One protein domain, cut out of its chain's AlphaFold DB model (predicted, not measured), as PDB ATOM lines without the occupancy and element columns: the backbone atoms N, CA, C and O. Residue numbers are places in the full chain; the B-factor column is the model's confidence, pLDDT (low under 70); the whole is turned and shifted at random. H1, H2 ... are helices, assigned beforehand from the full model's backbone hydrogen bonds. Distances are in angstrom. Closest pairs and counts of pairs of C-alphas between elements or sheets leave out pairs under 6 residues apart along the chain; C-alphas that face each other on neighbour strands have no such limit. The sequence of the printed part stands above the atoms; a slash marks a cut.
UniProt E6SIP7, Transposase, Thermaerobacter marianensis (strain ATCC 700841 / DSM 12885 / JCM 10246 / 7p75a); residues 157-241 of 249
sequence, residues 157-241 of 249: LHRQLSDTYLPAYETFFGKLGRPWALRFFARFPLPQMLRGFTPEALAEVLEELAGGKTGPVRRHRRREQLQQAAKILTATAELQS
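This is residues 157 to 241 of the 249 residues of the protein "Transposase" of Thermaerobacter marianensis (strain ATCC 700841 / DSM 12885 / JCM 10246 / 7p75a) (UniProt E6SIP7). One long helix, H6, runs the length of the domain, and five shorter helices gather beside its later part: H5 crosses it, H2 runs back along it, and H1 and H4 sit near its later end. H3 packs on the last turns of H5, away from H6. The printed part has 85 residues, with six named helices in the order H1 to H6 and no named strand; the class is all helix. The whole is compact, with a radius of gyration of the C-alphas of 12.4 A and spans of 37 by 26 by 19 A.

H1, residues 157 to 165, only just touches H6, residues 216 to 239, with 3 pairs of C-alphas within 8 A; the closest are those of Tyr 165 and Thr 236, 6.8 A apart. H6 is the hub, touching four helices. H2, residues 168 to 173, touches residues 229 to 236 of H6 at a shallow tilt of 24 degrees, opposite ways; the closest C-alphas, of Phe 172 and Ala 229, are 5.9 A apart. H3, residues 179 to 187, is apart from H6. It touches residues 206 to 210 of H5, residues 199 to 210, at a steep tilt of 55 degrees, with the closest C-alphas those of Trp 180 and Ala 210, 4.8 A apart. H4, residues 191 to 194, touches residues 233 to 238 of H6; the closest C-alphas, of Pro 191 and Ala 237, are 4.7 A apart. H5 touches residues 223 to 234 of H6 at a steep tilt of 61 degrees, opposite ways, with the C-alphas of Pro 199 and Ala 230 closest at 5.0 A. The helix packing is mostly crossed, with steep tilts in most touching pairs that have a tilt. Every O i to N i+4 pair is within hydrogen-bond range in H1, H3, H5 and H6; in H2 it is 1 of 2, and H4 is too short for such a pair.

H1 begins at C-alpha 157, (246.828, 177.097, 161.012), and measures 11.2 A from first to last C-alpha. H2 measures 9.4 A, H3 12.4 A, H4 5.6 A and H5 16.0 A. H6 measures 34.8 A, from C-alpha 216 at (218.159, 162.464, 169.829) to C-alpha 239 at (238.509, 190.087, 175.717).

The two C-alphas farthest apart, those of Gly 215 and Ser 241, are 38.3 A from each other. The printed part has no cut, and the five links between successive helices are tight. The mean pLDDT of the printed part is 78.7; residues 167 to 168, 212 to 219 and 241 are under 70.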
ATOM      1  N   LEU A 157     248.133 176.574 160.618       90.12
ATOM      2  CA  LEU A 157     246.828 177.097 161.012       90.12
ATOM      3  C   LEU A 157     246.679 177.124 162.537       90.12
ATOM      4  O   LEU A 157     246.285 178.149 163.073       90.12
ATOM      5  N   HIS A 158     247.070 176.050 163.232       88.38
ATOM      6  CA  HIS A 158     247.089 175.992 164.694       88.38
ATOM      7  C   HIS A 158     247.858 177.173 165.287       88.38
ATOM      8  O   HIS A 158     247.325 177.870 166.137       88.38
ATOM      9  N   ARG A 159     249.076 177.453 164.803       88.06
ATOM     10  CA  ARG A 159     249.875 178.589 165.288       88.06
ATOM     11  C   ARG A 159     249.135 179.920 165.137       88.06
ATOM     12  O   ARG A 159     248.995 180.645 166.108       88.06
ATOM     13  N   GLN A 160     248.617 180.200 163.944       88.31
ATOM     14  CA  GLN A 160     247.905 181.453 163.666       88.31
ATOM     15  C   GLN A 160     246.617 181.589 164.487       88.31
ATOM     16  O   GLN A 160     246.294 182.675 164.966       88.31
ATOM     17  N   LEU A 161     245.888 180.490 164.683       86.00
ATOM     18  CA  LEU A 161     244.703 180.476 165.535       86.00
ATOM     19  C   LEU A 161     245.059 180.597 167.013       86.00
ATOM     20  O   LEU A 161     244.299 181.209 167.743       86.00
ATOM     21  N   SER A 162     246.196 180.082 167.471       83.94
ATOM     22  CA  SER A 162     246.642 180.301 168.851       83.94
ATOM     23  C   SER A 162     246.980 181.769 169.102       83.94
ATOM     24  O   SER A 162     246.633 182.286 170.161       83.94
ATOM     25  N   ASP A 163     247.560 182.455 168.115       82.75
ATOM     26  CA  ASP A 163     247.820 183.897 168.185       82.75
ATOM     27  C   ASP A 163     246.508 184.707 168.151       82.75
ATOM     28  O   ASP A 163     246.360 185.698 168.864       82.75
ATOM     29  N   THR A 164     245.529 184.271 167.346       82.75
ATOM     30  CA  THR A 164     244.301 185.044 167.084       82.75
ATOM     31  C   THR A 164     243.146 184.696 168.022       82.75
ATOM     32  O   THR A 164     242.481 185.595 168.493       82.75
ATOM     33  N   TYR A 165     242.870 183.426 168.305       79.00
ATOM     34  CA  TYR A 165     241.753 182.932 169.130       79.00
ATOM     35  C   TYR A 165     242.176 182.522 170.552       79.00
ATOM     36  O   TYR A 165     241.345 182.002 171.298       79.00
ATOM     37  N   LEU A 166     243.445 182.732 170.934       75.44
ATOM     38  CA  LEU A 166     244.057 182.176 172.151       75.44
ATOM     39  C   LEU A 166     244.016 180.627 172.165       75.44
ATOM     40  O   LEU A 166     243.335 180.008 171.352       75.44
ATOM     41  N   PRO A 167     244.701 179.935 173.093       69.94
ATOM     42  CA  PRO A 167     244.663 178.464 173.160       69.94
ATOM     43  C   PRO A 167     243.267 177.848 173.404       69.94
ATOM     44  O   PRO A 167     243.096 176.633 173.319       69.94
ATOM     45  N   ALA A 168     242.247 178.665 173.688       69.06
ATOM     46  CA  ALA A 168     240.900 178.231 174.046       69.06
ATOM     47  C   ALA A 168     240.157 177.464 172.930       69.06
ATOM     48  O   ALA A 168     239.264 176.666 173.225       69.06
ATOM     49  N   TYR A 169     240.518 177.649 171.650       72.81
ATOM     50  CA  TYR A 169     239.847 176.937 170.552       72.81
ATOM     51  C   TYR A 169     240.148 175.426 170.535       72.81
ATOM     52  O   TYR A 169     239.327 174.645 170.041       72.81
ATOM     53  N   GLU A 170     241.293 174.988 171.076       71.94
ATOM     54  CA  GLU A 170     241.678 173.568 171.101       71.94
ATOM     55  C   GLU A 170     240.740 172.744 171.981       71.94
ATOM     56  O   GLU A 170     240.325 171.646 171.599       71.94
ATOM     57  N   THR A 171     240.328 173.312 173.117       70.19
ATOM     58  CA  THR A 171     239.368 172.702 174.042       70.19
ATOM     59  C   THR A 171     238.031 172.421 173.358       70.19
ATOM     60  O   THR A 171     237.372 171.431 173.673       70.19
ATOM     61  N   PHE A 172     237.641 173.258 172.392       70.56
ATOM     62  CA  PHE A 172     236.353 173.135 171.725       70.56
ATOM     63  C   PHE A 172     236.373 172.240 170.480       70.56
ATOM     64  O   PHE A 172     235.585 171.299 170.366       70.56
ATOM     65  N   PHE A 173     237.255 172.515 169.516       71.94
ATOM     66  CA  PHE A 173     237.252 171.775 168.250       71.94
ATOM     67  C   PHE A 173     237.928 170.401 168.379       71.94
ATOM     68  O   PHE A 173     237.706 169.508 167.546       71.94
ATOM     69  N   GLY A 174     238.735 170.207 169.432       74.00
ATOM     70  CA  GLY A 174     239.560 169.029 169.671       74.00
ATOM     71  C   GLY A 174     240.627 168.876 168.589       74.00
ATOM     72  O   GLY A 174     241.782 169.230 168.778       74.00
ATOM     73  N   LYS A 175     240.233 168.360 167.417       79.81
ATOM     74  CA  LYS A 175     241.104 168.239 166.239       79.81
ATOM     75  C   LYS A 175     240.683 169.243 165.168       79.81
ATOM     76  O   LYS A 175     239.664 169.040 164.506       79.81
ATOM     77  N   LEU A 176     241.530 170.244 164.926       83.50
ATOM     78  CA  LEU A 176     241.344 171.274 163.898       83.50
ATOM     79  C   LEU A 176     241.149 170.702 162.483       83.50
ATOM     80  O   LEU A 176     240.448 171.284 161.668       83.50
ATOM     81  N   GLY A 177     241.706 169.521 162.197       83.50
ATOM     82  CA  GLY A 177     241.554 168.851 160.900       83.50
ATOM     83  C   GLY A 177     240.155 168.298 160.594       83.50
ATOM     84  O   GLY A 177     239.969 167.686 159.545       83.50
ATOM     85  N   ARG A 178     239.172 168.449 161.490       86.06
ATOM     86  CA  ARG A 178     237.786 168.038 161.221       86.06
ATOM     87  C   ARG A 178     237.117 169.020 160.245       86.06
ATOM     88  O   ARG A 178     237.264 170.226 160.432       86.06
ATOM     89  N   PRO A 179     236.305 168.550 159.275       85.88
ATOM     90  CA  PRO A 179     235.680 169.425 158.278       85.88
ATOM     91  C   PRO A 179     234.903 170.603 158.871       85.88
ATOM     92  O   PRO A 179     234.986 171.711 158.360       85.88
ATOM     93  N   TRP A 180     234.177 170.388 159.968       84.06
ATOM     94  CA  TRP A 180     233.378 171.440 160.596       84.06
ATOM     95  C   TRP A 180     234.218 172.509 161.303       84.06
ATOM     96  O   TRP A 180     233.848 173.676 161.261       84.06
ATOM     97  N   ALA A 181     235.364 172.133 161.883       86.31
ATOM     98  CA  ALA A 181     236.304 173.085 162.470       86.31
ATOM     99  C   ALA A 181     236.891 173.987 161.378       86.31
ATOM    100  O   ALA A 181     236.870 175.207 161.494       86.31
ATOM    101  N   LEU A 182     237.316 173.392 160.258       89.62
ATOM    102  CA  LEU A 182     237.808 174.148 159.104       89.62
ATOM    103  C   LEU A 182     236.724 175.056 158.501       89.62
ATOM    104  O   LEU A 182     237.013 176.198 158.164       89.62
ATOM    105  N   ARG A 183     235.472 174.588 158.405       89.75
ATOM    106  CA  ARG A 183     234.338 175.413 157.946       89.75
ATOM    107  C   ARG A 183     234.044 176.577 158.890       89.75
ATOM    108  O   ARG A 183     233.732 177.664 158.416       89.75
ATOM    109  N   PHE A 184     234.156 176.362 160.201       88.44
ATOM    110  CA  PHE A 184     234.006 177.427 161.184       88.44
ATOM    111  C   PHE A 184     235.053 178.518 160.972       88.44
ATOM    112  O   PHE A 184     234.672 179.665 160.772       88.44
ATOM    113  N   PHE A 185     236.341 178.169 160.917       87.94
ATOM    114  CA  PHE A 185     237.407 179.161 160.721       87.94
ATOM    115  C   PHE A 185     237.417 179.777 159.317       87.94
ATOM    116  O   PHE A 185     237.925 180.878 159.138       87.94
ATOM    117  N   ALA A 186     236.818 179.115 158.324       90.31
ATOM    118  CA  ALA A 186     236.565 179.725 157.022       90.31
ATOM    119  C   ALA A 186     235.460 180.801 157.080       90.31
ATOM    120  O   ALA A 186     235.559 181.805 156.381       90.31
ATOM    121  N   ARG A 187     234.419 180.607 157.906       89.25
ATOM    122  CA  ARG A 187     233.307 181.563 158.088       89.25
ATOM    123  C   ARG A 187     233.650 182.681 159.077       89.25
ATOM    124  O   ARG A 187     233.244 183.821 158.878       89.25
ATOM    125  N   PHE A 188     234.407 182.348 160.115       88.25
ATOM    126  CA  PHE A 188     234.855 183.242 161.176       88.25
ATOM    127  C   PHE A 188     236.380 183.114 161.323       88.25
ATOM    128  O   PHE A 188     236.859 182.414 162.212       88.25
ATOM    129  N   PRO A 189     237.168 183.735 160.426       85.44
ATOM    130  CA  PRO A 189     238.629 183.741 160.529       85.44
ATOM    131  C   PRO A 189     239.151 184.599 161.686       85.44
ATOM    132  O   PRO A 189     240.284 184.398 162.120       85.44
ATOM    133  N   LEU A 190     238.353 185.555 162.178       84.25
ATOM    134  CA  LEU A 190     238.729 186.468 163.255       84.25
ATOM    135  C   LEU A 190     237.674 186.453 164.379       84.25
ATOM    136  O   LEU A 190     236.480 186.549 164.077       84.25
ATOM    137  N   PRO A 191     238.075 186.443 165.666       82.81
ATOM    138  CA  PRO A 191     237.151 186.405 166.806       82.81
ATOM    139  C   PRO A 191     236.164 187.564 166.810       82.81
ATOM    140  O   PRO A 191     234.994 187.389 167.128       82.81
ATOM    141  N   GLN A 192     236.603 188.739 166.363       82.69
ATOM    142  CA  GLN A 192     235.763 189.928 166.248       82.69
ATOM    143  C   GLN A 192     234.514 189.756 165.375       82.69
ATOM    144  O   GLN A 192     233.573 190.528 165.542       82.69
ATOM    145  N   MET A 193     234.490 188.778 164.465       84.56
ATOM    146  CA  MET A 193     233.317 188.473 163.639       84.56
ATOM    147  C   MET A 193     232.206 187.769 164.423       84.56
ATOM    148  O   MET A 193     231.087 187.661 163.933       84.56
ATOM    149  N   LEU A 194     232.505 187.303 165.637       83.38
ATOM    150  CA  LEU A 194     231.530 186.740 166.566       83.38
ATOM    151  C   LEU A 194     230.857 187.819 167.427       83.38
ATOM    152  O   LEU A 194     229.995 187.499 168.242       83.38
ATOM    153  N   ARG A 195     231.225 189.100 167.268       79.25
ATOM    154  CA  ARG A 195     230.575 190.197 167.993       79.25
ATOM    155  C   ARG A 195     229.091 190.271 167.639       79.25
ATOM    156  O   ARG A 195     228.721 190.213 166.471       79.25
ATOM    157  N   GLY A 196     228.255 190.414 168.664       78.62
ATOM    158  CA  GLY A 196     226.798 190.479 168.518       78.62
ATOM    159  C   GLY A 196     226.110 189.122 168.349       78.62
ATOM    160  O   GLY A 196     224.883 189.079 168.343       78.62
ATOM    161  N   PHE A 197     226.855 188.012 168.261       81.75
ATOM    162  CA  PHE A 197     226.252 186.684 168.331       81.75
ATOM    163  C   PHE A 197     225.919 186.336 169.780       81.75
ATOM    164  O   PHE A 197     226.794 186.335 170.647       81.75
ATOM    165  N   THR A 198     224.662 185.977 170.033       84.31
ATOM    166  CA  THR A 198     224.301 185.316 171.288       84.31
ATOM    167  C   THR A 198     224.844 183.881 171.293       84.31
ATOM    168  O   THR A 198     225.001 183.276 170.221       84.31
ATOM    169  N   PRO A 199     225.125 183.294 172.471       79.94
ATOM    170  CA  PRO A 199     225.533 181.894 172.568       79.94
ATOM    171  C   PRO A 199     224.566 180.929 171.863       79.94
ATOM    172  O   PRO A 199     224.997 179.932 171.285       79.94
ATOM    173  N   GLU A 200     223.270 181.239 171.871       81.62
ATOM    174  CA  GLU A 200     222.213 180.464 171.224       81.62
ATOM    175  C   GLU A 200     222.316 180.539 169.695       81.62
ATOM    176  O   GLU A 200     222.344 179.496 169.040       81.62
ATOM    177  N   ALA A 201     222.460 181.746 169.134       83.94
ATOM    178  CA  ALA A 201     222.605 181.946 167.691       83.94
ATOM    179  C   ALA A 201     223.893 181.299 167.157       83.94
ATOM    180  O   ALA A 201     223.906 180.678 166.092       83.94
ATOM    181  N   LEU A 202     224.990 181.390 167.916       82.81
ATOM    182  CA  LEU A 202     226.250 180.750 167.543       82.81
ATOM    183  C   LEU A 202     226.159 179.218 167.627       82.81
ATOM    184  O   LEU A 202     226.721 178.529 166.777       82.81
ATOM    185  N   ALA A 203     225.423 178.668 168.598       82.12
ATOM    186  CA  ALA A 203     225.188 177.229 168.684       82.12
ATOM    187  C   ALA A 203     224.402 176.686 167.474       82.12
ATOM    188  O   ALA A 203     224.721 175.598 166.994       82.12
ATOM    189  N   GLU A 204     223.434 177.442 166.948       84.12
ATOM    190  CA  GLU A 204     222.694 177.075 165.729       84.12
ATOM    191  C   GLU A 204     223.602 177.042 164.495       84.12
ATOM    192  O   GLU A 204     223.606 176.057 163.752       84.12
ATOM    193  N   VAL A 205     224.452 178.061 164.325       85.12
ATOM    194  CA  VAL A 205     225.458 178.088 163.250       85.12
ATOM    195  C   VAL A 205     226.432 176.917 163.383       85.12
ATOM    196  O   VAL A 205     226.785 176.268 162.400       85.12
ATOM    197  N   LEU A 206     226.874 176.600 164.598       82.50
ATOM    198  CA  LEU A 206     227.762 175.462 164.823       82.50
ATOM    199  C   LEU A 206     227.078 174.123 164.506       82.50
ATOM    200  O   LEU A 206     227.734 173.218 163.984       82.50
ATOM    201  N   GLU A 207     225.780 173.984 164.782       82.69
ATOM    202  CA  GLU A 207     225.003 172.793 164.426       82.69
ATOM    203  C   GLU A 207     224.892 172.635 162.900       82.69
ATOM    204  O   GLU A 207     225.149 171.543 162.378       82.69
ATOM    205  N   GLU A 208     224.622 173.734 162.189       85.25
ATOM    206  CA  GLU A 208     224.614 173.815 160.723       85.25
ATOM    207  C   GLU A 208     225.961 173.360 160.132       85.25
ATOM    208  O   GLU A 208     226.027 172.435 159.316       85.25
ATOM    209  N   LEU A 209     227.064 173.963 160.591       84.25
ATOM    210  CA  LEU A 209     228.409 173.694 160.075       84.25
ATOM    211  C   LEU A 209     228.870 172.262 160.348       84.25
ATOM    212  O   LEU A 209     229.595 171.665 159.535       84.25
ATOM    213  N   ALA A 210     228.480 171.722 161.502       78.56
ATOM    214  CA  ALA A 210     228.911 170.415 161.947       78.56
ATOM    215  C   ALA A 210     228.154 169.268 161.265       78.56
ATOM    216  O   ALA A 210     228.734 168.189 161.120       78.56
ATOM    217  N   GLY A 211     226.920 169.499 160.804       74.38
ATOM    218  CA  GLY A 211     226.148 168.579 159.968       74.38
ATOM    219  C   GLY A 211     225.925 167.169 160.548       74.38
ATOM    220  O   GLY A 211     226.369 166.819 161.648       74.38
ATOM    221  N   GLY A 212     225.233 166.328 159.773       65.69
ATOM    222  CA  GLY A 212     225.043 164.898 160.049       65.69
ATOM    223  C   GLY A 212     223.807 164.547 160.889       65.69
ATOM    224  O   GLY A 212     223.421 165.266 161.808       65.69
ATOM    225  N   LYS A 213     223.196 163.392 160.586       57.62
ATOM    226  CA  LYS A 213     222.086 162.819 161.361       57.62
ATOM    227  C   LYS A 213     222.640 162.219 162.657       57.62
ATOM    228  O   LYS A 213     223.293 161.180 162.636       57.62
ATOM    229  N   THR A 214     222.386 162.867 163.787       60.00
ATOM    230  CA  THR A 214     222.667 162.323 165.126       60.00
ATOM    231  C   THR A 214     221.361 161.962 165.820       60.00
ATOM    232  O   THR A 214     220.428 162.758 165.813       60.00
ATOM    233  N   GLY A 215     221.297 160.775 166.436       61.62
ATOM    234  CA  GLY A 215     220.145 160.371 167.251       61.62
ATOM    235  C   GLY A 215     219.880 161.342 168.418       61.62
ATOM    236  O   GLY A 215     220.805 162.040 168.847       61.62
ATOM    237  N   PRO A 216     218.647 161.385 168.956       62.84
ATOM    238  CA  PRO A 216     218.159 162.464 169.829       62.84
ATOM    239  C   PRO A 216     219.033 162.720 171.070       62.84
ATOM    240  O   PRO A 216     219.395 163.862 171.342       62.84
ATOM    241  N   VAL A 217     219.484 161.667 171.758       65.44
ATOM    242  CA  VAL A 217     220.362 161.778 172.944       65.44
ATOM    243  C   VAL A 217     221.738 162.360 172.595       65.44
ATOM    244  O   VAL A 217     222.277 163.210 173.303       65.44
ATOM    245  N   ARG A 218     222.315 161.937 171.462       64.38
ATOM    246  CA  ARG A 218     223.608 162.457 170.986       64.38
ATOM    247  C   ARG A 218     223.487 163.902 170.508       64.38
ATOM    248  O   ARG A 218     224.452 164.648 170.627       64.38
ATOM    249  N   ARG A 219     222.315 164.293 169.997       67.94
ATOM    250  CA  ARG A 219     222.014 165.667 169.586       67.94
ATOM    251  C   ARG A 219     221.951 166.613 170.786       67.94
ATOM    252  O   ARG A 219     222.576 167.662 170.720       67.94
ATOM    253  N   HIS A 220     221.291 166.220 171.880       70.38
ATOM    254  CA  HIS A 220     221.218 167.035 173.102       70.38
ATOM    255  C   HIS A 220     222.610 167.319 173.680       70.38
ATOM    256  O   HIS A 220     223.014 168.473 173.795       70.38
ATOM    257  N   ARG A 221     223.403 166.263 173.909       74.38
ATOM    258  CA  ARG A 221     224.775 166.380 174.432       74.38
ATOM    259  C   ARG A 221     225.689 167.200 173.517       74.38
ATOM    260  O   ARG A 221     226.530 167.960 173.984       74.38
ATOM    261  N   ARG A 222     225.532 167.051 172.196       74.06
ATOM    262  CA  ARG A 222     226.257 167.853 171.201       74.06
ATOM    263  C   ARG A 222     225.858 169.324 171.300       74.06
ATOM    264  O   ARG A 222     226.739 170.171 171.299       74.06
ATOM    265  N   ARG A 223     224.565 169.635 171.417       74.94
ATOM    266  CA  ARG A 223     224.063 171.013 171.525       74.94
ATOM    267  C   ARG A 223     224.568 171.711 172.788       74.94
ATOM    268  O   ARG A 223     225.022 172.843 172.691       74.94
ATOM    269  N   GLU A 224     224.595 171.018 173.925       78.56
ATOM    270  CA  GLU A 224     225.201 171.525 175.169       78.56
ATOM    271  C   GLU A 224     226.693 171.853 174.987       78.56
ATOM    272  O   GLU A 224     227.152 172.925 175.375       78.56
ATOM    273  N   GLN A 225     227.451 170.960 174.341       76.81
ATOM    274  CA  GLN A 225     228.868 171.193 174.035       76.81
ATOM    275  C   GLN A 225     229.068 172.397 173.104       76.81
ATOM    276  O   GLN A 225     229.985 173.188 173.318       76.81
ATOM    277  N   LEU A 226     228.206 172.558 172.093       76.56
ATOM    278  CA  LEU A 226     228.237 173.699 171.174       76.56
ATOM    279  C   LEU A 226     227.880 175.017 171.878       76.56
ATOM    280  O   LEU A 226     228.525 176.028 171.617       76.56
ATOM    281  N   GLN A 227     226.912 175.016 172.798       78.81
ATOM    282  CA  GLN A 227     226.564 176.196 173.600       78.81
ATOM    283  C   GLN A 227     227.693 176.598 174.550       78.81
ATOM    284  O   GLN A 227     228.034 177.776 174.643       78.81
ATOM    285  N   GLN A 228     228.306 175.634 175.242       78.56
ATOM    286  CA  GLN A 228     229.433 175.920 176.130       78.56
ATOM    287  C   GLN A 228     230.609 176.526 175.362       78.56
ATOM    288  O   GLN A 228     231.274 177.447 175.829       78.56
ATOM    289  N   ALA A 229     230.842 176.037 174.156       75.31
ATOM    290  CA  ALA A 229     231.869 176.567 173.291       75.31
ATOM    291  C   ALA A 229     231.562 177.936 172.710       75.31
ATOM    292  O   ALA A 229     232.460 178.769 172.625       75.31
ATOM    293  N   ALA A 230     230.303 178.175 172.342       77.94
ATOM    294  CA  ALA A 230     229.852 179.483 171.916       77.94
ATOM    295  C   ALA A 230     230.172 180.533 172.987       77.94
ATOM    296  O   ALA A 230     230.752 181.558 172.654       77.94
ATOM    297  N   LYS A 231     229.933 180.221 174.270       80.06
ATOM    298  CA  LYS A 231     230.299 181.093 175.401       80.06
ATOM    299  C   LYS A 231     231.803 181.374 175.486       80.06
ATOM    300  O   LYS A 231     232.200 182.510 175.717       80.06
ATOM    301  N   ILE A 232     232.649 180.357 175.297       77.00
ATOM    302  CA  ILE A 232     234.114 180.526 175.309       77.00
ATOM    303  C   ILE A 232     234.558 181.424 174.146       77.00
ATOM    304  O   ILE A 232     235.392 182.312 174.323       77.00
ATOM    305  N   LEU A 233     233.990 181.213 172.958       76.38
ATOM    306  CA  LEU A 233     234.325 181.965 171.752       76.38
ATOM    307  C   LEU A 233     233.855 183.425 171.825       76.38
ATOM    308  O   LEU A 233     234.621 184.315 171.455       76.38
ATOM    309  N   THR A 234     232.649 183.690 172.337       76.56
ATOM    310  CA  THR A 234     232.153 185.060 172.545       76.56
ATOM    311  C   THR A 234     232.963 185.783 173.619       76.56
ATOM    312  O   THR A 234     233.398 186.905 173.381       76.56
ATOM    313  N   ALA A 235     233.286 185.125 174.740       78.19
ATOM    314  CA  ALA A 235     234.138 185.705 175.784       78.19
ATOM    315  C   ALA A 235     235.555 186.030 175.275       78.19
ATOM    316  O   ALA A 235     236.128 187.065 175.613       78.19
ATOM    317  N   THR A 236     236.118 185.172 174.419       75.19
ATOM    318  CA  THR A 236     237.417 185.418 173.770       75.19
ATOM    319  C   THR A 236     237.351 186.636 172.845       75.19
ATOM    320  O   THR A 236     238.238 187.489 172.881       75.19
ATOM    321  N   ALA A 237     236.283 186.752 172.050       76.88
ATOM    322  CA  ALA A 237     236.060 187.899 171.173       76.88
ATOM    323  C   ALA A 237     235.891 189.214 171.957       76.88
ATOM    324  O   ALA A 237     236.410 190.249 171.541       76.88
ATOM    325  N   GLU A 238     235.211 189.175 173.105       78.06
ATOM    326  CA  GLU A 238     235.049 190.321 174.006       78.06
ATOM    327  C   GLU A 238     236.381 190.751 174.640       78.06
ATOM    328  O   GLU A 238     236.706 191.941 174.638       78.06
ATOM    329  N   LEU A 239     237.197 189.804 175.120       74.38
ATOM    330  CA  LEU A 239     238.509 190.087 175.717       74.38
ATOM    331  C   LEU A 239     239.453 190.809 174.749       74.38
ATOM    332  O   LEU A 239     240.129 191.758 175.141       74.38
ATOM    333  N   GLN A 240     239.462 190.400 173.483       70.44
ATOM    334  CA  GLN A 240     240.306 190.999 172.446       70.44
ATOM    335  C   GLN A 240     239.762 192.315 171.881       70.44
ATOM    336  O   GLN A 240     240.439 192.980 171.102       70.44
ATOM    337  N   SER A 241     238.544 192.700 172.267       62.72
ATOM    338  CA  SER A 241     237.918 193.963 171.868       62.72
ATOM    339  C   SER A 241     238.156 195.109 172.854       62.72
ATOM    340  O   SER A 241     237.811 196.251 172.549       62.72
TER     341      SER A 241